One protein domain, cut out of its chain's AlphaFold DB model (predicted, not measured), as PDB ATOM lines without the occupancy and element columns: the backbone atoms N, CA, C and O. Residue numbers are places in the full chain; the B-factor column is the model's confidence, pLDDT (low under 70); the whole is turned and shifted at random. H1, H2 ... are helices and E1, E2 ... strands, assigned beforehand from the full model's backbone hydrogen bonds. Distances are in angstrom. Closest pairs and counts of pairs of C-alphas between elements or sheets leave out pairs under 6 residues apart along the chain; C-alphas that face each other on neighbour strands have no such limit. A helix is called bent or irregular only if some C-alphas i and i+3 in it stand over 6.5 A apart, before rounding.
ATOM      1  N   CYS A  66     133.273 150.625  97.512       91.19
ATOM      2  CA  CYS A  66     133.091 149.173  97.462       91.19
ATOM      3  C   CYS A  66     131.988 148.736  96.488       91.19
ATOM      4  O   CYS A  66     132.208 147.823  95.704       91.19
ATOM      5  N   LEU A  67     130.816 149.382  96.507       89.12
ATOM      6  CA  LEU A  67     129.694 148.984  95.647       89.12
ATOM      7  C   LEU A  67     130.012 149.161  94.145       89.12
ATOM      8  O   LEU A  67     129.833 148.197  93.399       89.12
ATOM      9  N   PRO A  68     130.547 150.314  93.686       91.81
ATOM     10  CA  PRO A  68     131.062 150.439  92.323       91.81
ATOM     11  C   PRO A  68     132.071 149.350  91.938       91.81
ATOM     12  O   PRO A  68     131.963 148.786  90.850       91.81
ATOM     13  N   HIS A  69     133.017 149.008  92.822       93.75
ATOM     14  CA  HIS A  69     133.984 147.938  92.554       93.75
ATOM     15  C   HIS A  69     133.324 146.560  92.451       93.75
ATOM     16  O   HIS A  69     133.670 145.791  91.557       93.75
ATOM     17  N   VAL A  70     132.346 146.255  93.307       92.50
ATOM     18  CA  VAL A  70     131.582 145.001  93.232       92.50
ATOM     19  C   VAL A  70     130.898 144.883  91.869       92.50
ATOM     20  O   VAL A  70     131.077 143.878  91.186       92.50
ATOM     21  N   TYR A  71     130.192 145.923  91.414       93.50
ATOM     22  CA  TYR A  71     129.559 145.912  90.090       93.50
ATOM     23  C   TYR A  71     130.560 145.815  88.943       93.50
ATOM     24  O   TYR A  71     130.313 145.098  87.971       93.50
ATOM     25  N   TYR A  72     131.681 146.528  89.047       95.00
ATOM     26  CA  TYR A  72     132.762 146.443  88.076       95.00
ATOM     27  C   TYR A  72     133.245 144.997  87.932       95.00
ATOM     28  O   TYR A  72     133.227 144.464  86.825       95.00
ATOM     29  N   PHE A  73     133.590 144.331  89.037       95.06
ATOM     30  CA  PHE A  73     134.089 142.960  88.982       95.06
ATOM     31  C   PHE A  73     133.029 141.958  88.539       95.06
ATOM     32  O   PHE A  73     133.356 141.084  87.745       95.06
ATOM     33  N   THR A  74     131.763 142.118  88.932       93.25
ATOM     34  CA  THR A  74     130.670 141.296  88.389       93.25
ATOM     35  C   THR A  74     130.636 141.369  86.860       93.25
ATOM     36  O   THR A  74     130.591 140.341  86.190       93.25
ATOM     37  N   ARG A  75     130.726 142.574  86.283       93.00
ATOM     38  CA  ARG A  75     130.719 142.758  84.823       93.00
ATOM     39  C   ARG A  75     131.966 142.197  84.148       93.00
ATOM     40  O   ARG A  75     131.845 141.544  83.117       93.00
ATOM     41  N   VAL A  76     133.147 142.466  84.701       93.25
ATOM     42  CA  VAL A  76     134.415 142.021  84.105       93.25
ATOM     43  C   VAL A  76     134.545 140.500  84.167       93.25
ATOM     44  O   VAL A  76     135.022 139.904  83.210       93.25
ATOM     45  N   LEU A  77     134.061 139.863  85.235       92.56
ATOM     46  CA  LEU A  77     134.028 138.407  85.338       92.56
ATOM     47  C   LEU A  77     133.211 137.770  84.204       92.56
ATOM     48  O   LEU A  77     133.673 136.840  83.552       92.56
ATOM     49  N   HIS A  78     132.039 138.322  83.886       90.50
ATOM     50  CA  HIS A  78     131.240 137.855  82.746       90.50
ATOM     51  C   HIS A  78     131.917 138.047  81.379       90.50
ATOM     52  O   HIS A  78     131.513 137.404  80.414       90.50
ATOM     53  N   ALA A  79     132.931 138.910  81.292       89.00
ATOM     54  CA  ALA A  79     133.684 139.201  80.078       89.00
ATOM     55  C   ALA A  79     135.113 138.621  80.109       89.00
ATOM     56  O   ALA A  79     135.987 139.122  79.400       89.00
ATOM     57  N   LEU A  80     135.376 137.607  80.945       86.44
ATOM     58  CA  LEU A  80     136.707 137.011  81.040       86.44
ATOM     59  C   LEU A  80     137.185 136.430  79.711       86.44
ATOM     60  O   LEU A  80     136.453 135.779  78.967       86.44
ATOM     61  N   THR A  81     138.469 136.640  79.464       81.94
ATOM     62  CA  THR A  81     139.207 136.101  78.327       81.94
ATOM     63  C   THR A  81     139.632 134.652  78.571       81.94
ATOM     64  O   THR A  81     139.768 134.220  79.717       81.94
ATOM     65  N   ASN A  82     139.957 133.922  77.503       82.81
ATOM     66  CA  ASN A  82     140.483 132.549  77.579       82.81
ATOM     67  C   ASN A  82     141.989 132.473  77.904       82.81
ATOM     68  O   ASN A  82     142.615 131.435  77.707       82.81
ATOM     69  N   GLU A  83     142.584 133.563  78.389       85.31
ATOM     70  CA  GLU A  83     143.985 133.614  78.804       85.31
ATOM     71  C   GLU A  83     144.105 133.427  80.318       85.31
ATOM     72  O   GLU A  83     143.480 134.150  81.096       85.31
ATOM     73  N   ALA A  84     144.949 132.485  80.751       84.19
ATOM     74  CA  ALA A  84     145.044 132.112  82.159       84.19
ATOM     75  C   ALA A  84     145.479 133.285  83.057       84.19
ATOM     76  O   ALA A  84     144.803 133.588  84.037       84.19
ATOM     77  N   VAL A  85     146.589 133.961  82.733       84.75
ATOM     78  CA  VAL A  85     147.213 134.967  83.619       84.75
ATOM     79  C   VAL A  85     146.354 136.230  83.805       84.75
ATOM     80  O   VAL A  85     146.112 136.601  84.960       84.75
ATOM     81  N   PRO A  86     145.839 136.890  82.746       88.12
ATOM     82  CA  PRO A  86     144.970 138.057  82.910       88.12
ATOM     83  C   PRO A  86     143.689 137.720  83.678       88.12
ATOM     84  O   PRO A  86     143.300 138.453  84.594       88.12
ATOM     85  N   SER A  87     143.075 136.573  83.368       91.81
ATOM     86  CA  SER A  87     141.867 136.108  84.049       91.81
ATOM     87  C   SER A  87     142.126 135.815  85.526       91.81
ATOM     88  O   SER A  87     141.307 136.166  86.377       91.81
ATOM     89  N   PHE A  88     143.293 135.258  85.857       91.88
ATOM     90  CA  PHE A  88     143.697 134.972  87.232       91.88
ATOM     91  C   PHE A  88     143.704 136.236  88.094       91.88
ATOM     92  O   PHE A  88     143.079 136.284  89.154       91.88
ATOM     93  N   LYS A  89     144.344 137.301  87.598       92.56
ATOM     94  CA  LYS A  89     144.406 138.597  88.282       92.56
ATOM     95  C   LYS A  89     143.022 139.170  88.559       92.56
ATOM     96  O   LYS A  89     142.758 139.633  89.670       92.56
ATOM     97  N   ILE A  90     142.155 139.167  87.547       94.00
ATOM     98  CA  ILE A  90     140.805 139.737  87.624       94.00
ATOM     99  C   ILE A  90     139.996 139.012  88.695       94.00
ATOM    100  O   ILE A  90     139.447 139.648  89.594       94.00
ATOM    101  N   VAL A  91     139.966 137.683  88.625       94.75
ATOM    102  CA  VAL A  91     139.181 136.845  89.530       94.75
ATOM    103  C   VAL A  91     139.639 137.012  90.977       94.75
ATOM    104  O   VAL A  91     138.820 137.233  91.868       94.75
ATOM    105  N   ARG A  92     140.950 137.017  91.226       94.81
ATOM    106  CA  ARG A  92     141.484 137.214  92.581       94.81
ATOM    107  C   ARG A  92     141.276 138.634  93.107       94.81
ATOM    108  O   ARG A  92     141.070 138.835  94.303       94.81
ATOM    109  N   SER A  93     141.259 139.629  92.222       94.25
ATOM    110  CA  SER A  93     140.903 141.010  92.579       94.25
ATOM    111  C   SER A  93     139.411 141.158  92.908       94.25
ATOM    112  O   SER A  93     139.046 141.929  93.800       94.25
ATOM    113  N   ALA A  94     138.545 140.369  92.266       94.88
ATOM    114  CA  ALA A  94     137.134 140.279  92.629       94.88
ATOM    115  C   ALA A  94     136.956 139.710  94.045       94.88
ATOM    116  O   ALA A  94     136.233 140.297  94.850       94.88
ATOM    117  N   VAL A  95     137.681 138.640  94.394       94.44
ATOM    118  CA  VAL A  95     137.680 138.089  95.764       94.44
ATOM    119  C   VAL A  95     138.136 139.125  96.783       94.44
ATOM    120  O   VAL A  95     137.486 139.326  97.809       94.44
ATOM    121  N   ARG A  96     139.216 139.851  96.477       92.88
ATOM    122  CA  ARG A  96     139.691 140.944  97.331       92.88
ATOM    123  C   ARG A  96     138.636 142.031  97.525       92.88
ATOM    124  O   ARG A  96     138.461 142.516  98.638       92.88
ATOM    125  N   THR A  97     137.904 142.374  96.472       93.75
ATOM    126  CA  THR A  97     136.818 143.359  96.539       93.75
ATOM    127  C   THR A  97     135.702 142.911  97.478       93.75
ATOM    128  O   THR A  97     135.221 143.720  98.270       93.75
ATOM    129  N   VAL A  98     135.316 141.630  97.441       93.38
ATOM    130  CA  VAL A  98     134.335 141.078  98.390       93.38
ATOM    131  C   VAL A  98     134.864 141.165  99.820       93.38
ATOM    132  O   VAL A  98     134.174 141.683 100.698       93.38
ATOM    133  N   HIS A  99     136.105 140.731 100.045       92.50
ATOM    134  CA  HIS A  99     136.754 140.798 101.353       92.50
ATOM    135  C   HIS A  99     136.750 142.227 101.924       92.50
ATOM    136  O   HIS A  99     136.376 142.441 103.080       92.50
ATOM    137  N   ASP A 100     137.132 143.213 101.115       91.38
ATOM    138  CA  ASP A 100     137.225 144.608 101.549       91.38
ATOM    139  C   ASP A 100     135.850 145.229 101.784       91.38
ATOM    140  O   ASP A 100     135.666 145.975 102.746       91.38
ATOM    141  N   ALA A 101     134.857 144.876 100.968       90.69
ATOM    142  CA  ALA A 101     133.485 145.318 101.171       90.69
ATOM    143  C   ALA A 101     132.876 144.763 102.468       90.69
ATOM    144  O   ALA A 101     132.184 145.500 103.169       90.69
ATOM    145  N   LEU A 102     133.161 143.507 102.828       88.38
ATOM    146  CA  LEU A 102     132.683 142.908 104.081       88.38
ATOM    147  C   LEU A 102     133.328 143.539 105.318       88.38
ATOM    148  O   LEU A 102     132.668 143.703 106.341       88.38
ATOM    149  N   LYS A 103     134.600 143.942 105.221       88.31
ATOM    150  CA  LYS A 103     135.324 144.607 106.318       88.31
ATOM    151  C   LYS A 103     135.117 146.120 106.371       88.31
ATOM    152  O   LYS A 103     135.535 146.765 107.331       88.31
ATOM    153  N   CYS A 104     134.480 146.705 105.362       88.88
ATOM    154  CA  CYS A 104     134.231 148.136 105.304       88.88
ATOM    155  C   CYS A 104     133.131 148.546 106.300       88.88
ATOM    156  O   CYS A 104     131.999 148.057 106.259       88.88
ATOM    157  N   ILE A 105     133.447 149.502 107.182       84.06
ATOM    158  CA  ILE A 105     132.512 150.021 108.195       84.06
ATOM    159  C   ILE A 105     131.312 150.715 107.532       84.06
ATOM    160  O   ILE A 105     130.173 150.513 107.945       84.06
ATOM    161  N   ALA A 106     131.536 151.482 106.461       84.06
ATOM    162  CA  ALA A 106     130.449 152.125 105.721       84.06
ATOM    163  C   ALA A 106     129.529 151.090 105.048       84.06
ATOM    164  O   ALA A 106     128.305 151.230 105.081       84.06
ATOM    165  N   CYS A 107     130.098 150.012 104.490       81.75
ATOM    166  CA  CYS A 107     129.325 148.908 103.922       81.75
ATOM    167  C   CYS A 107     128.498 148.199 104.988       81.75
ATOM    168  O   CYS A 107     127.277 148.143 104.847       81.75
ATOM    169  N   SER A 108     129.134 147.716 106.057       76.88
ATOM    170  CA  SER A 108     128.456 147.011 107.154       76.88
ATOM    171  C   SER A 108     127.352 147.860 107.782       76.88
ATOM    172  O   SER A 108     126.224 147.390 107.903       76.88
ATOM    173  N   ARG A 109     127.603 149.147 108.055       73.94
ATOM    174  CA  ARG A 109     126.573 150.068 108.557       73.94
ATOM    175  C   ARG A 109     125.420 150.247 107.573       73.94
ATOM    176  O   ARG A 109     124.270 150.223 107.991       73.94
ATOM    177  N   SER A 110     125.698 150.420 106.280       72.44
ATOM    178  CA  SER A 110     124.636 150.597 105.277       72.44
ATOM    179  C   SER A 110     123.794 149.338 105.057       72.44
ATOM    180  O   SER A 110     122.598 149.452 104.800       72.44
ATOM    181  N   MET A 111     124.398 148.155 105.211       69.56
ATOM    182  CA  MET A 111     123.666 146.892 105.227       69.56
ATOM    183  C   MET A 111     122.762 146.838 106.468       69.56
ATOM    184  O   MET A 111     121.588 146.550 106.351       69.56
ATOM    185  N   ILE A 112     123.249 147.237 107.640       66.00
ATOM    186  CA  ILE A 112     122.494 147.179 108.902       66.00
ATOM    187  C   ILE A 112     121.368 148.234 108.997       66.00
ATOM    188  O   ILE A 112     120.305 147.942 109.534       66.00
ATOM    189  N   VAL A 113     121.592 149.470 108.536       60.09
ATOM    190  CA  VAL A 113     120.753 150.637 108.898       60.09
ATOM    191  C   VAL A 113     119.825 151.114 107.772       60.09
ATOM    192  O   VAL A 113     118.870 151.839 108.045       60.09
ATOM    193  N   SER A 114     120.081 150.767 106.505       57.66
ATOM    194  CA  SER A 114     119.273 151.317 105.402       57.66
ATOM    195  C   SER A 114     117.877 150.686 105.315       57.66
ATOM    196  O   SER A 114     117.671 149.541 105.702       57.66
ATOM    197  N   GLN A 115     116.900 151.447 104.809       47.59
ATOM    198  CA  GLN A 115     115.543 150.942 104.545       47.59
ATOM    199  C   GLN A 115     115.484 150.007 103.323       47.59
ATOM    200  O   GLN A 115     114.524 149.252 103.195       47.59
ATOM    201  N   ASP A 116     116.517 150.021 102.470       55.72
ATOM    202  CA  ASP A 116     116.717 149.075 101.364       55.72
ATOM    203  C   ASP A 116     118.153 148.504 101.369       55.72
ATOM    204  O   ASP A 116     118.980 148.832 100.513       55.72
ATOM    205  N   PRO A 117     118.495 147.623 102.328       58.78
ATOM    206  CA  PRO A 117     119.802 146.958 102.373       58.78
ATOM    207  C   PRO A 117     120.070 146.043 101.175       58.78
ATOM    208  O   PRO A 117     121.164 145.487 101.031       58.78
ATOM    209  N   THR A 118     119.051 145.847 100.340       64.81
ATOM    210  CA  THR A 118     118.973 144.780  99.362       64.81
ATOM    211  C   THR A 118     119.994 144.958  98.259       64.81
ATOM    212  O   THR A 118     120.574 143.970  97.835       64.81
ATOM    213  N   GLU A 119     120.270 146.177  97.791       78.06
ATOM    214  CA  GLU A 119     121.133 146.368  96.621       78.06
ATOM    215  C   GLU A 119     122.585 145.944  96.878       78.06
ATOM    216  O   GLU A 119     123.128 145.120  96.141       78.06
ATOM    217  N   LYS A 120     123.206 146.449  97.951       79.69
ATOM    218  CA  LYS A 120     124.605 146.127  98.277       79.69
ATOM    219  C   LYS A 120     124.782 144.660  98.633       79.69
ATOM    220  O   LYS A 120     125.719 144.021  98.161       79.69
ATOM    221  N   LEU A 121     123.878 144.136  99.456       80.38
ATOM    222  CA  LEU A 121     123.926 142.751  99.899       80.38
ATOM    223  C   LEU A 121     123.687 141.791  98.729       80.38
ATOM    224  O   LEU A 121     124.447 140.840  98.559       80.38
ATOM    225  N   ARG A 122     122.723 142.100  97.851       81.50
ATOM    226  CA  ARG A 122     122.511 141.392  96.580       81.50
ATOM    227  C   ARG A 122     123.759 141.429  95.716       81.50
ATOM    228  O   ARG A 122     124.178 140.381  95.236       81.50
ATOM    229  N   ALA A 123     124.356 142.603  95.507       87.56
ATOM    230  CA  ALA A 123     125.540 142.753  94.667       87.56
ATOM    231  C   ALA A 123     126.718 141.922  95.203       87.56
ATOM    232  O   ALA A 123     127.373 141.221  94.431       87.56
ATOM    233  N   LEU A 124     126.936 141.932  96.522       88.69
ATOM    234  CA  LEU A 124     127.965 141.123  97.176       88.69
ATOM    235  C   LEU A 124     127.696 139.625  97.053       88.69
ATOM    236  O   LEU A 124     128.586 138.893  96.628       88.69
ATOM    237  N   CYS A 125     126.481 139.170  97.366       86.62
ATOM    238  CA  CYS A 125     126.132 137.755  97.247       86.62
ATOM    239  C   CYS A 125     126.193 137.277  95.790       86.62
ATOM    240  O   CYS A 125     126.634 136.160  95.532       86.62
ATOM    241  N   THR A 126     125.809 138.130  94.835       88.75
ATOM    242  CA  THR A 126     125.929 137.853  93.395       88.75
ATOM    243  C   THR A 126     127.388 137.631  93.023       88.75
ATOM    244  O   THR A 126     127.726 136.583  92.480       88.75
ATOM    245  N   LEU A 127     128.270 138.576  93.362       92.69
ATOM    246  CA  LEU A 127     129.694 138.454  93.059       92.69
ATOM    247  C   LEU A 127     130.309 137.218  93.729       92.69
ATOM    248  O   LEU A 127     131.031 136.460  93.083       92.69
ATOM    249  N   LEU A 128     129.978 136.976  95.000       90.94
ATOM    250  CA  LEU A 128     130.474 135.829  95.758       90.94
ATOM    251  C   LEU A 128     130.005 134.486  95.184       90.94
ATOM    252  O   LEU A 128     130.786 133.542  95.150       90.94
ATOM    253  N   SER A 129     128.772 134.412  94.680       89.19
ATOM    254  CA  SER A 129     128.234 133.207  94.029       89.19
ATOM    255  C   SER A 129     128.867 132.942  92.661       89.19
ATOM    256  O   SER A 129     128.980 131.794  92.245       89.19
ATOM    257  N   LEU A 130     129.298 133.991  91.953       91.38
ATOM    258  CA  LEU A 130     129.954 133.864  90.649       91.38
ATOM    259  C   LEU A 130     131.392 133.344  90.763       91.38
ATOM    260  O   LEU A 130     131.834 132.557  89.925       91.38
ATOM    261  N   ILE A 131     132.119 133.781  91.796       93.12
ATOM    262  CA  ILE A 131     133.547 133.494  91.991       93.12
ATOM    263  C   ILE A 131     133.890 131.995  91.839       93.12
ATOM    264  O   ILE A 131     134.803 131.690  91.067       93.12
ATOM    265  N   PRO A 132     133.175 131.041  92.470       90.69
ATOM    266  CA  PRO A 132     133.484 129.619  92.337       90.69
ATOM    267  C   PRO A 132     133.442 129.088  90.903       90.69
ATOM    268  O   PRO A 132     134.316 128.308  90.522       90.69
ATOM    269  N   GLY A 133     132.484 129.525  90.081       90.25
ATOM    270  CA  GLY A 133     132.419 129.129  88.670       90.25
ATOM    271  C   GLY A 133     133.672 129.562  87.903       90.25
ATOM    272  O   GLY A 133     134.277 128.770  87.178       90.25
ATOM    273  N   PHE A 134     134.133 130.787  88.153       92.81
ATOM    274  CA  PHE A 134     135.355 131.308  87.546       92.81
ATOM    275  C   PHE A 134     136.631 130.660  88.088       92.81
ATOM    276  O   PHE A 134     137.598 130.517  87.345       92.81
ATOM    277  N   TYR A 135     136.645 130.199  89.341       93.12
ATOM    278  CA  TYR A 135     137.768 129.423  89.875       93.12
ATOM    279  C   TYR A 135     137.905 128.074  89.159       93.12
ATOM    280  O   TYR A 135     139.017 127.698  88.795       93.12
ATOM    281  N   HIS A 136     136.799 127.375  88.881       91.06
ATOM    282  CA  HIS A 136     136.837 126.144  88.080       91.06
ATOM    283  C   HIS A 136     137.381 126.404  86.670       91.06
ATOM    284  O   HIS A 136     138.247 125.667  86.198       91.06
ATOM    285  N   GLN A 137     136.931 127.485  86.025       92.50
ATOM    286  CA  GLN A 137     137.439 127.886  84.713       92.50
ATOM    287  C   GLN A 137     138.940 128.219  84.759       92.50
ATOM    288  O   GLN A 137     139.691 127.805  83.878       92.50
ATOM    289  N   LEU A 138     139.409 128.918  85.800       92.62
ATOM    290  CA  LEU A 138     140.836 129.197  85.991       92.62
ATOM    291  C   LEU A 138     141.665 127.937  86.168       92.62
ATOM    292  O   LEU A 138     142.738 127.854  85.583       92.62
ATOM    293  N   LEU A 139     141.188 126.961  86.941       93.25
ATOM    294  CA  LEU A 139     141.897 125.695  87.109       93.25
ATOM    295  C   LEU A 139     142.071 124.979  85.766       93.25
ATOM    296  O   LEU A 139     143.172 124.529  85.461       93.25
ATOM    297  N   GLN A 140     141.031 124.963  84.927       93.19
ATOM    298  CA  GLN A 140     141.108 124.403  83.573       93.19
ATOM    299  C   GLN A 140     142.086 125.177  82.678       93.19
ATOM    300  O   GLN A 140     142.899 124.562  81.989       93.19
ATOM    301  N   MET A 141     142.046 126.514  82.702       93.88
ATOM    302  CA  MET A 141     142.979 127.351  81.939       93.88
ATOM    303  C   MET A 141     144.431 127.142  82.384       93.88
ATOM    304  O   MET A 141     145.322 127.036  81.545       93.88
ATOM    305  N   VAL A 142     144.671 127.040  83.693       94.25
ATOM    306  CA  VAL A 142     145.990 126.769  84.278       94.25
ATOM    307  C   VAL A 142     146.497 125.384  83.866       94.25
ATOM    308  O   VAL A 142     147.655 125.248  83.477       94.25
ATOM    309  N   ASP A 143     145.647 124.358  83.909       94.88
ATOM    310  CA  ASP A 143     146.030 123.006  83.492       94.88
ATOM    311  C   ASP A 143     146.340 122.931  81.995       94.88
ATOM    312  O   ASP A 143     147.312 122.284  81.599       94.88
ATOM    313  N   CYS A 144     145.535 123.609  81.172       95.12
ATOM    314  CA  CYS A 144     145.738 123.695  79.731       95.12
ATOM    315  C   CYS A 144     147.064 124.394  79.402       95.12
ATOM    316  O   CYS A 144     147.901 123.820  78.710       95.12
ATOM    317  N   GLU A 145     147.302 125.581  79.969       95.50
ATOM    318  CA  GLU A 145     148.519 126.367  79.737       95.50
ATOM    319  C   GLU A 145     149.781 125.612  80.172       95.50
ATOM    320  O   GLU A 145     150.774 125.577  79.444       95.50
ATOM    321  N   ALA A 146     149.736 124.941  81.326       96.38
ATOM    322  CA  ALA A 146     150.841 124.106  81.784       96.38
ATOM    323  C   ALA A 146     151.096 122.923  80.837       96.38
ATOM    324  O   ALA A 146     152.246 122.631  80.516       96.38
ATOM    325  N   SER A 147     150.038 122.265  80.354       96.81
ATOM    326  CA  SER A 147     150.159 121.134  79.425       96.81
ATOM    327  C   SER A 147     150.734 121.565  78.074       96.81
ATOM    328  O   SER A 147     151.622 120.898  77.545       96.81
ATOM    329  N   LEU A 148     150.281 122.703  77.540       96.44
ATOM    330  CA  LEU A 148     150.818 123.291  76.312       96.44
ATOM    331  C   LEU A 148     152.299 123.647  76.472       96.44
ATOM    332  O   LEU A 148     153.112 123.273  75.631       96.44
ATOM    333  N   ALA A 149     152.674 124.275  77.587       96.81
ATOM    334  CA  ALA A 149     154.064 124.632  77.856       96.81
ATOM    335  C   ALA A 149     154.999 123.411  77.948       96.81
ATOM    336  O   ALA A 149     156.151 123.496  77.521       96.81
ATOM    337  N   VAL A 150     154.510 122.267  78.454       97.62
ATOM    338  CA  VAL A 150     155.256 120.993  78.441       97.62
ATOM    339  C   VAL A 150     155.499 120.516  77.011       97.62
ATOM    340  O   VAL A 150     156.629 120.171  76.674       97.62
ATOM    341  N   VAL A 151     154.462 120.510  76.168       97.31
ATOM    342  CA  VAL A 151     154.568 120.083  74.760       97.31
ATOM    343  C   VAL A 151     155.519 120.992  73.977       97.31
ATOM    344  O   VAL A 151     156.312 120.517  73.170       97.31
ATOM    345  N   GLU A 152     155.477 122.292  74.255       97.19
ATOM    346  CA  GLU A 152     156.310 123.312  73.611       97.19
ATOM    347  C   GLU A 152     157.712 123.438  74.234       97.19
ATOM    348  O   GLU A 152     158.518 124.247  73.778       97.19
ATOM    349  N   ASN A 153     158.021 122.648  75.270       95.56
ATOM    350  CA  ASN A 153     159.275 122.693  76.027       95.56
ATOM    351  C   ASN A 153     159.671 124.120  76.461       95.56
ATOM    352  O   ASN A 153     160.839 124.517  76.397       95.56
ATOM    353  N   ARG A 154     158.683 124.909  76.895       96.12
ATOM    354  CA  ARG A 154     158.889 126.276  77.382       96.12
ATOM    355  C   ARG A 154     158.601 126.385  78.868       96.12
ATOM    356  O   ARG A 154     157.818 125.635  79.446       96.12
ATOM    357  N   ARG A 155     159.224 127.385  79.483       94.50
ATOM    358  CA  ARG A 155     158.935 127.784  80.860       94.50
ATOM    359  C   ARG A 155     157.869 128.869  80.895       94.50
ATOM    360  O   ARG A 155     157.681 129.601  79.924       94.50
ATOM    361  N   LEU A 156     157.189 128.976  82.031       93.56
ATOM    362  CA  LEU A 156     156.083 129.901  82.228       93.56
ATOM    363  C   LEU A 156     156.501 131.076  83.101       93.56
ATOM    364  O   LEU A 156     157.053 130.900  84.188       93.56
ATOM    365  N   ALA A 157     156.211 132.287  82.634       89.94
ATOM    366  CA  ALA A 157     156.414 133.480  83.435       89.94
ATOM    367  C   ALA A 157     155.453 133.478  84.630       89.94
ATOM    368  O   ALA A 157     154.262 133.175  84.509       89.94
ATOM    369  N   PHE A 158     155.977 133.851  85.791       88.06
ATOM    370  CA  PHE A 158     155.189 134.049  86.993       88.06
ATOM    371  C   PHE A 158     155.628 135.334  87.676       88.06
ATOM    372  O   PHE A 158     156.810 135.545  87.939       88.06
ATOM    373  N   ARG A 159     154.659 136.199  87.963       86.75
ATOM    374  CA  ARG A 159     154.876 137.450  88.684       86.75
ATOM    375  C   ARG A 159     153.801 137.575  89.743       86.75
ATOM    376  O   ARG A 159     152.628 137.763  89.429       86.75
ATOM    377  N   LEU A 160     154.195 137.466  91.014       85.50
ATOM    378  CA  LEU A 160     153.233 137.493  92.118       85.50
ATOM    379  C   LEU A 160     152.462 138.822  92.168       85.50
ATOM    380  O   LEU A 160     151.259 138.813  92.403       85.50
ATOM    381  N   GLU A 161     153.120 139.938  91.853       86.31
ATOM    382  CA  GLU A 161     152.516 141.276  91.723       86.31
ATOM    383  C   GLU A 161     151.405 141.358  90.655       86.31
ATOM    384  O   GLU A 161     150.486 142.175  90.763       86.31
ATOM    385  N   GLU A 162     151.440 140.478  89.652       87.31
ATOM    386  CA  GLU A 162     150.412 140.370  88.613       87.31
ATOM    387  C   GLU A 162     149.303 139.384  88.981       87.31
ATOM    388  O   GLU A 162     148.268 139.373  88.327       87.31
ATOM    389  N   SER A 163     149.465 138.596  90.048       85.25
ATOM    390  CA  SER A 163     148.502 137.558  90.429       85.25
ATOM    391  C   SER A 163     147.207 138.095  91.053       85.25
ATOM    392  O   SER A 163     146.265 137.326  91.237       85.25
ATOM    393  N   GLY A 164     147.143 139.392  91.372       87.00
ATOM    394  CA  GLY A 164     145.992 140.022  92.023       87.00
ATOM    395  C   GLY A 164     145.725 139.497  93.439       87.00
ATOM    396  O   GLY A 164     146.503 138.727  94.011       87.00
ATOM    397  N   GLY A 165     144.607 139.935  94.018       87.31
ATOM    398  CA  GLY A 165     144.234 139.572  95.384       87.31
ATOM    399  C   GLY A 165     145.211 140.096  96.446       87.31
ATOM    400  O   GLY A 165     146.082 140.915  96.161       87.31
ATOM    401  N   LEU A 166     145.103 139.577  97.675       83.75
ATOM    402  CA  LEU A 166     145.977 139.968  98.793       83.75
ATOM    403  C   LEU A 166     147.468 139.831  98.445       83.75
ATOM    404  O   LEU A 166     148.273 140.694  98.779       83.75
ATOM    405  N   TRP A 167     147.843 138.732  97.792       81.19
ATOM    406  CA  TRP A 167     149.242 138.439  97.494       81.19
ATOM    407  C   TRP A 167     149.837 139.359  96.428       81.19
ATOM    408  O   TRP A 167     151.016 139.693  96.524       81.19
ATOM    409  N   GLY A 168     149.038 139.796  95.448       83.12
ATOM    410  CA  GLY A 168     149.470 140.792  94.470       83.12
ATOM    411  C   GLY A 168     149.792 142.142  95.111       83.12
ATOM    412  O   GLY A 168     150.776 142.779  94.731       83.12
ATOM    413  N   ASP A 169     149.017 142.539  96.121       81.75
ATOM    414  CA  ASP A 169     149.241 143.781  96.867       81.75
ATOM    415  C   ASP A 169     150.466 143.661  97.785       81.75
ATOM    416  O   ASP A 169     151.383 144.474  97.702       81.75
ATOM    417  N   LEU A 170     150.566 142.578  98.568       79.06
ATOM    418  CA  LEU A 170     151.727 142.321  99.436       79.06
ATOM    419  C   LEU A 170     153.047 142.240  98.654       79.06
ATOM    420  O   LEU A 170     154.092 142.674  99.144       79.06
ATOM    421  N   ALA A 171     153.007 141.677  97.444       80.56
ATOM    422  CA  ALA A 171     154.147 141.642  96.538       80.56
ATOM    423  C   ALA A 171     154.581 143.052  96.117       80.56
ATOM    424  O   ALA A 171     155.772 143.363  96.141       80.56
ATOM    425  N   ARG A 172     153.615 143.906  95.762       80.62
ATOM    426  CA  ARG A 172     153.850 145.285  95.316       80.62
ATOM    427  C   ARG A 172     154.393 146.170  96.429       80.62
ATOM    428  O   ARG A 172     155.304 146.955  96.186       80.62
ATOM    429  N   ASP A 173     153.891 145.978  97.642       79.31
ATOM    430  CA  ASP A 173     154.318 146.718  98.830       79.31
ATOM    431  C   ASP A 173     155.686 146.245  99.357       79.31
ATOM    432  O   ASP A 173     156.217 146.792 100.322       79.31
ATOM    433  N   GLY A 174     156.281 145.215  98.740       72.06
ATOM    434  CA  GLY A 174     157.586 144.683  99.126       72.06
ATOM    435  C   GLY A 174     157.587 143.978 100.484       72.06
ATOM    436  O   GLY A 174     158.655 143.751 101.050       72.06
ATOM    437  N   ALA A 175     156.409 143.610 100.998       66.88
ATOM    438  CA  ALA A 175     156.234 143.032 102.329       66.88
ATOM    439  C   ALA A 175     156.816 141.613 102.464       66.88
ATOM    440  O   ALA A 175     156.998 141.125 103.577       66.88
ATOM    441  N   CYS A 176     157.120 140.947 101.345       63.25
ATOM    442  CA  CYS A 176     157.703 139.612 101.336       63.25
ATOM    443  C   CYS A 176     159.069 139.618 100.617       63.25
ATOM    444  O   CYS A 176     159.116 139.718  99.387       63.25
ATOM    445  N   PRO A 177     160.193 139.507 101.354       60.50
ATOM    446  CA  PRO A 177     161.542 139.514 100.778       60.50
ATOM    447  C   PRO A 177     161.759 138.398  99.750       60.50
ATOM    448  O   PRO A 177     162.411 138.614  98.727       60.50
ATOM    449  N   ASP A 178     161.155 137.230  99.978       63.22
ATOM    450  CA  ASP A 178     161.258 136.075  99.083       63.22
ATOM    451  C   ASP A 178     160.517 136.276  97.754       63.22
ATOM    452  O   ASP A 178     160.864 135.653  96.751       63.22
ATOM    453  N   VAL A 179     159.566 137.214  97.681       62.88
ATOM    454  CA  VAL A 179     158.870 137.544  96.424       62.88
ATOM    455  C   VAL A 179     159.811 138.193  95.418       62.88
ATOM    456  O   VAL A 179     159.681 137.948  94.221       62.88
ATOM    457  N   LYS A 180     160.832 138.929  95.881       62.66
ATOM    458  CA  LYS A 180     161.879 139.452  94.990       62.66
ATOM    459  C   LYS A 180     162.691 138.338  94.330       62.66
ATOM    460  O   LYS A 180     163.196 138.549  93.236       62.66
ATOM    461  N   ARG A 181     162.802 137.163  94.962       63.03
ATOM    462  CA  ARG A 181     163.512 135.999  94.401       63.03
ATOM    463  C   ARG A 181     162.682 135.248  93.361       63.03
ATOM    464  O   ARG A 181     163.253 134.608  92.490       63.03
ATOM    465  N   LEU A 182     161.356 135.332  93.458       62.25
ATOM    466  CA  LEU A 182     160.417 134.793  92.467       62.25
ATOM    467  C   LEU A 182     160.219 135.740  91.276       62.25
ATOM    468  O   LEU A 182     159.744 135.310  90.227       62.25
ATOM    469  N   LYS A 183     160.580 137.017  91.428       64.81
ATOM    470  CA  LYS A 183     160.545 138.005  90.353       64.81
ATOM    471  C   LYS A 183     161.514 137.574  89.240       64.81
ATOM    472  O   LYS A 183     162.660 137.207  89.500       64.81
ATOM    473  N   ASP A 184     161.013 137.573  88.010       68.31
ATOM    474  CA  ASP A 184     161.767 137.326  86.772       68.31
ATOM    475  C   ASP A 184     162.345 135.909  86.585       68.31
ATOM    476  O   ASP A 184     163.130 135.682  85.664       68.31
ATOM    477  N   HIS A 185     161.927 134.931  87.396       76.75
ATOM    478  CA  HIS A 185     162.326 133.534  87.214       76.75
ATOM    479  C   HIS A 185     161.199 132.731  86.557       76.75
ATOM    480  O   HIS A 185     160.190 132.446  87.208       76.75
ATOM    481  N   PRO A 186     161.339 132.350  85.273       88.50
ATOM    482  CA  PRO A 186     160.345 131.521  84.620       88.50
ATOM    483  C   PRO A 186     160.339 130.136  85.275       88.50
ATOM    484  O   PRO A 186     161.388 129.527  85.503       88.50
ATOM    485  N   LEU A 187     159.144 129.658  85.602       91.62
ATOM    486  CA  LEU A 187     158.918 128.413  86.320       91.62
ATOM    487  C   LEU A 187     158.777 127.254  85.335       91.62
ATOM    488  O   LEU A 187     158.246 127.413  84.232       91.62
ATOM    489  N   ASP A 188     159.207 126.069  85.758       95.06
ATOM    490  CA  ASP A 188     158.850 124.845  85.047       95.06
ATOM    491  C   ASP A 188     157.315 124.667  85.082       95.06
ATOM    492  O   ASP A 188     156.689 125.026  86.090       95.06
ATOM    493  N   PRO A 189     156.684 124.124  84.021       96.69
ATOM    494  CA  PRO A 189     155.224 124.117  83.896       96.69
ATOM    495  C   PRO A 189     154.482 123.502  85.087       96.69
ATOM    496  O   PRO A 189     153.450 124.015  85.520       96.69
ATOM    497  N   GLU A 190     155.044 122.440  85.667       95.19
ATOM    498  CA  GLU A 190     154.477 121.784  86.842       95.19
ATOM    499  C   GLU A 190     154.495 122.686  88.080       95.19
ATOM    500  O   GLU A 190     153.486 122.834  88.771       95.19
ATOM    501  N   LEU A 191     155.633 123.333  88.339       93.38
ATOM    502  CA  LEU A 191     155.785 124.248  89.465       93.38
ATOM    503  C   LEU A 191     154.883 125.475  89.294       93.38
ATOM    504  O   LEU A 191     154.275 125.933  90.262       93.38
ATOM    505  N   TRP A 192     154.751 125.981  88.066       94.19
ATOM    506  CA  TRP A 192     153.828 127.068  87.747       94.19
ATOM    507  C   TRP A 192     152.380 126.680  88.063       94.19
ATOM    508  O   TRP A 192     151.703 127.383  88.814       94.19
ATOM    509  N   ARG A 193     151.929 125.515  87.580       95.06
ATOM    510  CA  ARG A 193     150.585 124.983  87.842       95.06
ATOM    511  C   ARG A 193     150.303 124.858  89.337       95.06
ATOM    512  O   ARG A 193     149.264 125.320  89.812       95.06
ATOM    513  N   GLN A 194     151.236 124.276  90.088       93.06
ATOM    514  CA  GLN A 194     151.121 124.129  91.541       93.06
ATOM    515  C   GLN A 194     151.065 125.485  92.251       93.06
ATOM    516  O   GLN A 194     150.254 125.668  93.156       93.06
ATOM    517  N   THR A 195     151.871 126.452  91.807       91.38
ATOM    518  CA  THR A 195     151.895 127.811  92.365       91.38
ATOM    519  C   THR A 195     150.561 128.525  92.148       91.38
ATOM    520  O   THR A 195     149.986 129.064  93.094       91.38
ATOM    521  N   MET A 196     150.014 128.476  90.930       92.62
ATOM    522  CA  MET A 196     148.714 129.078  90.610       92.62
ATOM    523  C   MET A 196     147.585 128.424  91.424       92.62
ATOM    524  O   MET A 196     146.771 129.117  92.033       92.62
ATOM    525  N   ARG A 197     147.571 127.090  91.536       93.75
ATOM    526  CA  ARG A 197     146.604 126.361  92.380       93.75
ATOM    527  C   ARG A 197     146.734 126.719  93.860       93.75
ATOM    528  O   ARG A 197     145.723 126.911  94.532       93.75
ATOM    529  N   ALA A 198     147.958 126.843  94.370       90.69
ATOM    530  CA  ALA A 198     148.209 127.236  95.752       90.69
ATOM    531  C   ALA A 198     147.649 128.633  96.047       90.69
ATOM    532  O   ALA A 198     146.973 128.812  97.056       90.69
ATOM    533  N   LEU A 199     147.839 129.600  95.147       91.19
ATOM    534  CA  LEU A 199     147.265 130.938  95.296       91.19
ATOM    535  C   LEU A 199     145.733 130.905  95.377       91.19
ATOM    536  O   LEU A 199     145.166 131.509  96.286       91.19
ATOM    537  N   LEU A 200     145.063 130.138  94.513       92.62
ATOM    538  CA  LEU A 200     143.605 129.989  94.584       92.62
ATOM    539  C   LEU A 200     143.159 129.308  95.886       92.62
ATOM    540  O   LEU A 200     142.186 129.743  96.497       92.62
ATOM    541  N   ARG A 201     143.891 128.291  96.370       91.06
ATOM    542  CA  ARG A 201     143.625 127.667  97.683       91.06
ATOM    543  C   ARG A 201     143.649 128.683  98.810       91.06
ATOM    544  O   ARG A 201     142.785 128.628  99.681       91.06
ATOM    545  N   THR A 202     144.610 129.605  98.794       89.62
ATOM    546  CA  THR A 202     144.687 130.634  99.838       89.62
ATOM    547  C   THR A 202     143.481 131.562  99.843       89.62
ATOM    548  O   THR A 202     143.054 131.988 100.913       89.62
ATOM    549  N   ASP A 203     142.889 131.822  98.679       91.56
ATOM    550  CA  ASP A 203     141.687 132.645  98.588       91.56
ATOM    551  C   ASP A 203     140.444 131.887  99.089       91.56
ATOM    552  O   ASP A 203     139.553 132.492  99.676       91.56
ATOM    553  N   VAL A 204     140.378 130.562  98.896       90.81
ATOM    554  CA  VAL A 204     139.252 129.729  99.363       90.81
ATOM    555  C   VAL A 204     139.300 129.508 100.871       90.81
ATOM    556  O   VAL A 204     138.327 129.783 101.574       90.81
ATOM    557  N   TYR A 205     140.434 129.015 101.365       90.31
ATOM    558  CA  TYR A 205     140.573 128.545 102.745       90.31
ATOM    559  C   TYR A 205     141.078 129.623 103.708       90.31
ATOM    560  O   TYR A 205     141.035 129.432 104.924       90.31
ATOM    561  N   GLY A 206     141.549 130.754 103.183       89.75
ATOM    562  CA  GLY A 206     142.179 131.795 103.980       89.75
ATOM    563  C   GLY A 206     143.590 131.413 104.425       89.75
ATOM    564  O   GLY A 206     144.153 130.387 104.037       89.75
ATOM    565  N   LEU A 207     144.189 132.284 105.237       86.56
ATOM    566  CA  LEU A 207     145.571 132.148 105.698       86.56
ATOM    567  C   LEU A 207     145.743 132.672 107.119       86.56
ATOM    568  O   LEU A 207     145.261 133.751 107.463       86.56
ATOM    569  N   ASN A 208     146.535 131.958 107.915       82.06
ATOM    570  CA  ASN A 208     147.047 132.473 109.179       82.06
ATOM    571  C   ASN A 208     148.383 133.172 108.916       82.06
ATOM    572  O   ASN A 208     149.371 132.539 108.557       82.06
ATOM    573  N   MET A 209     148.399 134.492 109.075       72.88
ATOM    574  CA  MET A 209     149.587 135.317 108.913       72.88
ATOM    575  C   MET A 209     150.224 135.581 110.273       72.88
ATOM    576  O   MET A 209     149.637 136.202 111.159       72.88
ATOM    577  N   HIS A 210     151.461 135.129 110.423       70.62
ATOM    578  CA  HIS A 210     152.297 135.441 111.571       70.62
ATOM    579  C   HIS A 210     153.251 136.562 111.170       70.62
ATOM    580  O   HIS A 210     154.178 136.349 110.394       70.62
ATOM    581  N   ILE A 211     152.992 137.770 111.663       66.00
ATOM    582  CA  ILE A 211     153.853 138.926 111.436       66.00
ATOM    583  C   ILE A 211     154.840 138.981 112.595       66.00
ATOM    584  O   ILE A 211     154.447 139.156 113.750       66.00
ATOM    585  N   TYR A 212     156.122 138.830 112.285       69.06
ATOM    586  CA  TYR A 212     157.215 138.949 113.244       69.06
ATOM    587  C   TYR A 212     157.807 140.360 113.177       69.06
ATOM    588  O   TYR A 212     157.911 140.939 112.096       69.06
ATOM    589  N   SER A 213     158.165 140.937 114.326       54.44
ATOM    590  CA  SER A 213     158.811 142.254 114.392       54.44
ATOM    591  C   SER A 213     160.309 142.086 114.614       54.44
ATOM    592  O   SER A 213     160.733 141.528 115.627       54.44
ATOM    593  N   GLY A 214     161.083 142.625 113.670       60.69
ATOM    594  CA  GLY A 214     162.518 142.880 113.799       60.69
ATOM    595  C   GLY A 214     163.410 141.654 114.017       60.69
ATOM    596  O   GLY A 214     162.972 140.504 113.998       60.69
ATOM    597  N   GLU A 215     164.695 141.929 114.265       58.19
ATOM    598  CA  GLU A 215     165.758 140.934 114.507       58.19
ATOM    599  C   GLU A 215     165.497 140.030 115.724       58.19
ATOM    600  O   GLU A 215     166.094 138.966 115.850       58.19
ATOM    601  N   SER A 216     164.570 140.410 116.608       64.00
ATOM    602  CA  SER A 216     164.222 139.623 117.793       64.00
ATOM    603  C   SER A 216     163.427 138.349 117.474       64.00
ATOM    604  O   SER A 216     163.234 137.540 118.384       64.00
ATOM    605  N   GLY A 217     162.889 138.189 116.256       61.69
ATOM    606  CA  GLY A 217     162.057 137.034 115.889       61.69
ATOM    607  C   GLY A 217     160.772 136.903 116.719       61.69
ATOM    608  O   GLY A 217     160.141 135.846 116.736       61.69
ATOM    609  N   ARG A 218     160.370 137.958 117.441       63.81
ATOM    610  CA  ARG A 218     159.163 137.950 118.272       63.81
ATOM    611  C   ARG A 218     157.931 138.137 117.399       63.81
ATOM    612  O   ARG A 218     157.893 139.024 116.545       63.81
ATOM    613  N   LEU A 219     156.915 137.307 117.637       64.00
ATOM    614  CA  LEU A 219     155.608 137.439 117.000       64.00
ATOM    615  C   LEU A 219     155.013 138.796 117.396       64.00
ATOM    616  O   LEU A 219     154.665 139.016 118.553       64.00
ATOM    617  N   ALA A 220     154.927 139.711 116.439       66.31
ATOM    618  CA  ALA A 220     154.395 141.049 116.651       66.31
ATOM    619  C   ALA A 220     152.877 141.057 116.561       66.31
ATOM    620  O   ALA A 220     152.196 141.740 117.322       66.31
ATOM    621  N   ARG A 221     152.343 140.299 115.601       66.31
ATOM    622  CA  ARG A 221     150.910 140.213 115.370       66.31
ATOM    623  C   ARG A 221     150.571 138.890 114.709       66.31
ATOM    624  O   ARG A 221     151.157 138.527 113.694       66.31
ATOM    625  N   GLN A 222     149.586 138.200 115.263       69.88
ATOM    626  CA  GLN A 222     148.898 137.133 114.555       69.88
ATOM    627  C   GLN A 222     147.685 137.749 113.862       69.88
ATOM    628  O   GLN A 222     146.857 138.397 114.502       69.88
ATOM    629  N   GLY A 223     147.620 137.615 112.544       72.00
ATOM    630  CA  GLY A 223     146.486 138.030 111.733       72.00
ATOM    631  C   GLY A 223     145.906 136.828 111.004       72.00
ATOM    632  O   GLY A 223     146.636 135.924 110.615       72.00
ATOM    633  N   ARG A 224     144.593 136.819 110.790       83.25
ATOM    634  CA  ARG A 224     143.931 135.844 109.920       83.25
ATOM    635  C   ARG A 224     143.392 136.573 108.697       83.25
ATOM    636  O   ARG A 224     142.639 137.539 108.831       83.25
ATOM    637  N   HIS A 225     143.802 136.141 107.511       86.62
ATOM    638  CA  HIS A 225     143.149 136.529 106.271       86.62
ATOM    639  C   HIS A 225     141.972 135.587 106.027       86.62
ATOM    640  O   HIS A 225     142.154 134.372 105.979       86.62
ATOM    641  N   SER A 226     140.781 136.170 105.914       90.56
ATOM    642  CA  SER A 226     139.526 135.458 105.693       90.56
ATOM    643  C   SER A 226     139.475 134.927 104.261       90.56
ATOM    644  O   SER A 226     139.618 135.719 103.329       90.56
ATOM    645  N   GLY A 227     139.263 133.623 104.094       92.19
ATOM    646  CA  GLY A 227     138.997 133.010 102.791       92.19
ATOM    647  C   GLY A 227     137.537 133.161 102.360       92.19
ATOM    648  O   GLY A 227     136.716 133.722 103.086       92.19
ATOM    649  N   LEU A 228     137.187 132.631 101.187       92.25
ATOM    650  CA  LEU A 228     135.807 132.590 100.684       92.25
ATOM    651  C   LEU A 228     134.862 131.881 101.658       92.25
ATOM    652  O   LEU A 228     133.763 132.382 101.880       92.25
ATOM    653  N   ASN A 229     135.308 130.796 102.297       90.94
ATOM    654  CA  ASN A 229     134.516 130.101 103.320       90.94
ATOM    655  C   ASN A 229     134.148 131.039 104.480       90.94
ATOM    656  O   ASN A 229     132.987 131.131 104.868       90.94
ATOM    657  N   ASP A 230     135.127 131.801 104.969       92.38
ATOM    658  CA  ASP A 230     134.919 132.766 106.049       92.38
ATOM    659  C   ASP A 230     134.037 133.938 105.606       92.38
ATOM    660  O   ASP A 230     133.256 134.470 106.385       92.38
ATOM    661  N   MET A 231     134.170 134.381 104.352       91.88
ATOM    662  CA  MET A 231     133.374 135.485 103.806       91.88
ATOM    663  C   MET A 231     131.896 135.137 103.688       91.88
ATOM    664  O   MET A 231     131.044 135.975 103.982       91.88
ATOM    665  N   VAL A 232     131.600 133.903 103.290       89.69
ATOM    666  CA  VAL A 232     130.240 133.372 103.283       89.69
ATOM    667  C   VAL A 232     129.670 133.313 104.702       89.69
ATOM    668  O   VAL A 232     128.535 133.732 104.913       89.69
ATOM    669  N   GLU A 233     130.452 132.841 105.676       89.38
ATOM    670  CA  GLU A 233     130.035 132.804 107.082       89.38
ATOM    671  C   GLU A 233     129.774 134.215 107.628       89.38
ATOM    672  O   GLU A 233     128.723 134.462 108.210       89.38
ATOM    673  N   MET A 234     130.651 135.182 107.340       88.06
ATOM    674  CA  MET A 234     130.441 136.588 107.714       88.06
ATOM    675  C   MET A 234     129.145 137.163 107.121       88.06
ATOM    676  O   MET A 234     128.434 137.901 107.801       88.06
ATOM    677  N   LEU A 235     128.813 136.840 105.867       84.00
ATOM    678  CA  LEU A 235     127.549 137.262 105.250       84.00
ATOM    679  C   LEU A 235     126.333 136.622 105.917       84.00
ATOM    680  O   LEU A 235     125.329 137.300 106.137       84.00
ATOM    681  N   ASP A 236     126.425 135.338 106.245       84.00
ATOM    682  CA  ASP A 236     125.366 134.618 106.942       84.00
ATOM    683  C   ASP A 236     125.122 135.181 108.343       84.00
ATOM    684  O   ASP A 236     123.981 135.420 108.735       84.00
ATOM    685  N   GLU A 237     126.187 135.485 109.084       83.12
ATOM    686  CA  GLU A 237     126.093 136.146 110.384       83.12
ATOM    687  C   GLU A 237     125.472 137.541 110.269       83.12
ATOM    688  O   GLU A 237     124.618 137.902 111.080       83.12
ATOM    689  N   LEU A 238     125.842 138.321 109.249       76.25
ATOM    690  CA  LEU A 238     125.240 139.635 109.004       76.25
ATOM    691  C   LEU A 238     123.737 139.531 108.720       76.25
ATOM    692  O   LEU A 238     122.970 140.354 109.221       76.25
ATOM    693  N   ALA A 239     123.311 138.524 107.959       72.19
ATOM    694  CA  ALA A 239     121.906 138.315 107.625       72.19
ATOM    695  C   ALA A 239     121.078 137.749 108.789       72.19
ATOM    696  O   ALA A 239     119.911 138.107 108.937       72.19
ATOM    697  N   THR A 240     121.672 136.897 109.630       71.12
ATOM    698  CA  THR A 240     120.972 136.212 110.733       71.12
ATOM    699  C   THR A 240     121.011 136.973 112.059       71.12
ATOM    700  O   THR A 240     120.028 136.953 112.795       71.12
ATOM    701  N   ARG A 241     122.121 137.651 112.383       64.44
ATOM    702  CA  ARG A 241     122.323 138.378 113.655       64.44
ATOM    703  C   ARG A 241     122.228 139.898 113.526       64.44
ATOM    704  O   ARG A 241     122.216 140.593 114.541       64.44
ATOM    705  N   GLY A 242     122.177 140.434 112.308       59.06
ATOM    706  CA  GLY A 242     121.911 141.853 112.084       59.06
ATOM    707  C   GLY A 242     120.465 142.242 112.443       59.06
ATOM    708  O   GLY A 242     119.617 141.372 112.654       59.06
ATOM    709  N   PRO A 243     120.121 143.545 112.447       54.38
ATOM    710  CA  PRO A 243     118.746 144.026 112.670       54.38
ATOM    711  C   PRO A 243     117.724 143.475 111.656       54.38
ATOM    712  O   PRO A 243     116.518 143.591 111.858       54.38
ATOM    713  N   PHE A 244     118.202 142.811 110.602       52.25
ATOM    714  CA  PHE A 244     117.440 141.986 109.672       52.25
ATOM    715  C   PHE A 244     116.601 140.887 110.325       52.25
ATOM    716  O   PHE A 244     115.534 140.575 109.805       52.25
ATOM    717  N   SER A 245     117.018 140.353 111.481       49.88
ATOM    718  CA  SER A 245     116.232 139.370 112.244       49.88
ATOM    719  C   SER A 245     114.840 139.889 112.637       49.88
ATOM    720  O   SER A 245     113.952 139.076 112.876       49.88
ATOM    721  N   HIS A 246     114.642 141.212 112.706       50.47
ATOM    722  CA  HIS A 246     113.351 141.839 113.010       50.47
ATOM    723  C   HIS A 246     112.527 142.198 111.759       50.47
ATOM    724  O   HIS A 246     111.359 142.577 111.877       50.47
ATOM    725  N   MET A 247     113.093 142.068 110.555       53.78
ATOM    726  CA  MET A 247     112.394 142.277 109.285       53.78
ATOM    727  C   MET A 247     111.723 140.973 108.825       53.78
ATOM    728  O   MET A 247     112.086 140.368 107.816       53.78
ATOM    729  N   PRO A 259     113.813 136.238  94.827       57.88
ATOM    730  CA  PRO A 259     114.828 135.632  95.679       57.88
ATOM    731  C   PRO A 259     115.078 136.501  96.915       57.88
ATOM    732  O   PRO A 259     115.376 137.691  96.793       57.88
ATOM    733  N   THR A 260     114.947 135.911  98.101       67.81
ATOM    734  CA  THR A 260     115.286 136.594  99.352       67.81
ATOM    735  C   THR A 260     116.802 136.721  99.480       67.81
ATOM    736  O   THR A 260     117.567 135.995  98.839       67.81
ATOM    737  N   CYS A 261     117.254 137.610 100.364       66.81
ATOM    738  CA  CYS A 261     118.665 137.681 100.738       66.81
ATOM    739  C   CYS A 261     119.216 136.310 101.170       66.81
ATOM    740  O   CYS A 261     120.334 135.947 100.807       66.81
ATOM    741  N   MET A 262     118.407 135.525 101.888       72.56
ATOM    742  CA  MET A 262     118.778 134.177 102.319       72.56
ATOM    743  C   MET A 262     119.001 133.237 101.136       72.56
ATOM    744  O   MET A 262     119.966 132.483 101.150       72.56
ATOM    745  N   ASN A 263     118.193 133.331 100.075       78.00
ATOM    746  CA  ASN A 263     118.397 132.522  98.872       78.00
ATOM    747  C   ASN A 263     119.735 132.848  98.185       78.00
ATOM    748  O   ASN A 263     120.403 131.941  97.692       78.00
ATOM    749  N   TRP A 264     120.156 134.119  98.160       75.69
ATOM    750  CA  TRP A 264     121.459 134.488  97.592       75.69
ATOM    751  C   TRP A 264     122.633 134.047  98.465       75.69
ATOM    752  O   TRP A 264     123.639 133.593  97.927       75.69
ATOM    753  N   ILE A 265     122.508 134.148  99.790       79.31
ATOM    754  CA  ILE A 265     123.532 133.654 100.722       79.31
ATOM    755  C   ILE A 265     123.655 132.138 100.607       79.31
ATOM    756  O   ILE A 265     124.765 131.625 100.534       79.31
ATOM    757  N   GLU A 266     122.535 131.425 100.518       83.88
ATOM    758  CA  GLU A 266     122.530 129.976 100.336       83.88
ATOM    759  C   GLU A 266     123.137 129.574  98.983       83.88
ATOM    760  O   GLU A 266     123.953 128.659  98.910       83.88
ATOM    761  N   THR A 267     122.841 130.324  97.918       83.12
ATOM    762  CA  THR A 267     123.488 130.129  96.609       83.12
ATOM    763  C   THR A 267     125.005 130.332  96.704       83.12
ATOM    764  O   THR A 267     125.771 129.520  96.178       83.12
ATOM    765  N   ALA A 268     125.458 131.371  97.412       80.38
ATOM    766  CA  ALA A 268     126.878 131.629  97.640       80.38
ATOM    767  C   ALA A 268     127.527 130.509  98.472       80.38
ATOM    768  O   ALA A 268     128.591 130.014  98.099       80.38
ATOM    769  N   LYS A 269     126.860 130.051  99.543       83.88
ATOM    770  CA  LYS A 269     127.276 128.911 100.375       83.88
ATOM    771  C   LYS A 269     127.483 127.658  99.549       83.88
ATOM    772  O   LYS A 269     128.552 127.057  99.625       83.88
ATOM    773  N   GLN A 270     126.492 127.279  98.751       84.25
ATOM    774  CA  GLN A 270     126.551 126.085  97.912       84.25
ATOM    775  C   GLN A 270     127.657 126.197  96.863       84.25
ATOM    776  O   GLN A 270     128.443 125.265  96.694       84.25
ATOM    777  N   SER A 271     127.774 127.361  96.220       79.50
ATOM    778  CA  SER A 271     128.797 127.612  95.201       79.50
ATOM    779  C   SER A 271     130.210 127.507  95.783       79.50
ATOM    780  O   SER A 271     131.079 126.882  95.181       79.50
ATOM    781  N   VAL A 272     130.447 128.086  96.965       79.94
ATOM    782  CA  VAL A 272     131.758 128.050  97.630       79.94
ATOM    783  C   VAL A 272     132.046 126.670  98.230       79.94
ATOM    784  O   VAL A 272     133.158 126.173  98.092       79.94
ATOM    785  N   SER A 273     131.054 126.000  98.824       78.88
ATOM    786  CA  SER A 273     131.232 124.663  99.418       78.88
ATOM    787  C   SER A 273     131.546 123.588  98.374       78.88
ATOM    788  O   SER A 273     132.250 122.626  98.671       78.88
ATOM    789  N   GLY A 274     131.046 123.752  97.146       76.12
ATOM    790  CA  GLY A 274     131.377 122.879  96.019       76.12
ATOM    791  C   GLY A 274     132.779 123.099  95.443       76.12
ATOM    792  O   GLY A 274     133.228 122.304  94.620       76.12
ATOM    793  N   LEU A 275     133.484 124.159  95.852       77.81
ATOM    794  CA  LEU A 275     134.802 124.495  95.329       77.81
ATOM    795  C   LEU A 275     135.897 123.707  96.057       77.81
ATOM    796  O   LEU A 275     136.334 124.060  97.152       77.81
TER     797      LEU A 275
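This is residues 66 to 247 and 259 to 275 of the 278 residues of an uncharacterized protein of Aspergillus bombycis (UniProt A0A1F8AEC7). What shape does this model make? It is a bundle, helices packed largely side by side, of H1, H2, the two arms H4a and H4b of the bent H4, H7, H8 and H10, with H2 in the middle and H7 and H8 nearly in line, end to end. A two-stranded arm, the hairpin of E1 and E2, sticks out where H7 and H8 meet. What is it built of? The printed part has 199 residues with ten named helices and two named strands, in the order H1 to H7, E1, E2, H8 to H10; the class is mostly helix and the sheet E1 - E2 is antiparallel. How large is it? It is compact, with a radius of gyration of the C-alphas of 18.5 A, and spans 61 by 47 by 26 A.

Where do the first helices lie? H1 is residues 66 to 78, from C-alpha 66 at (133.091, 149.173, 97.462); H2 is 84 to 103, 28.9 A long, and H3 is 105 to 113. H4, residues 118 to 151, was assigned as one helix by its hydrogen bonds but is bent, with C-alphas 129 and 132 6.6 A apart: its arms are H4a, 118 to 129, and H4b, 132 to 151, 29.1 A long. What follows? H5 is 165 to 172, H6 179 to 182, H7 189 to 205, 24.3 A long, E1 207 to 213, E2 218 to 225, H8 228 to 241, H9 243 to 246 and H10 261 to 273, ending at C-alpha 273 at (131.232, 124.663, 99.418).

What surrounds the hub, H2? H1 touches H2 as a helical hairpin, closest at the C-alphas of Cys 66 and Ala 101, 5.4 A, and H5 touches it about perpendicular at 75 degrees, closest at those of Arg 92 and Gly 165, 4.6 A. How do the others meet? H4b and H7 touch at a shallow tilt of 12 degrees, opposite ways, with the C-alphas of Ala 146 and Pro 189 closest at 4.9 A. H10 touches H4a, closest at the C-alphas of Ser 129 and Ala 268, 4.2 A, and H8, closest at those of Val 232 and Lys 269, 6.1 A. Where are H3, H6 and H9? H3 and H9 only just touch, with 3 pairs of C-alphas within 8 A, the closest those of Ile 112 and Pro 243, 6.2 A; H6 is close to but not clearly touching H5, the C-alphas of Ala 171 and Val 179 being closest at 6.3 A. What do the backbones show? N 209 and O 223 of E1 and E2 are 2.7 A apart, within hydrogen-bond range; every O i to N i+4 pair is within range in H1, H2, H3, H4a, H4b, H5, H7, H8 and H10, while H6 and H9 are too short for one.

Where is the cut? Residues 248 to 258 are not printed, and C-alphas 247 and 259 are 15.3 A apart. Which link is long? That from H4 to H5, 13 residues. Where is confidence low? 40 residues are under 70: 111 to 118, 175 to 184, 211 to 222, 241 to 247 and 259 to 261.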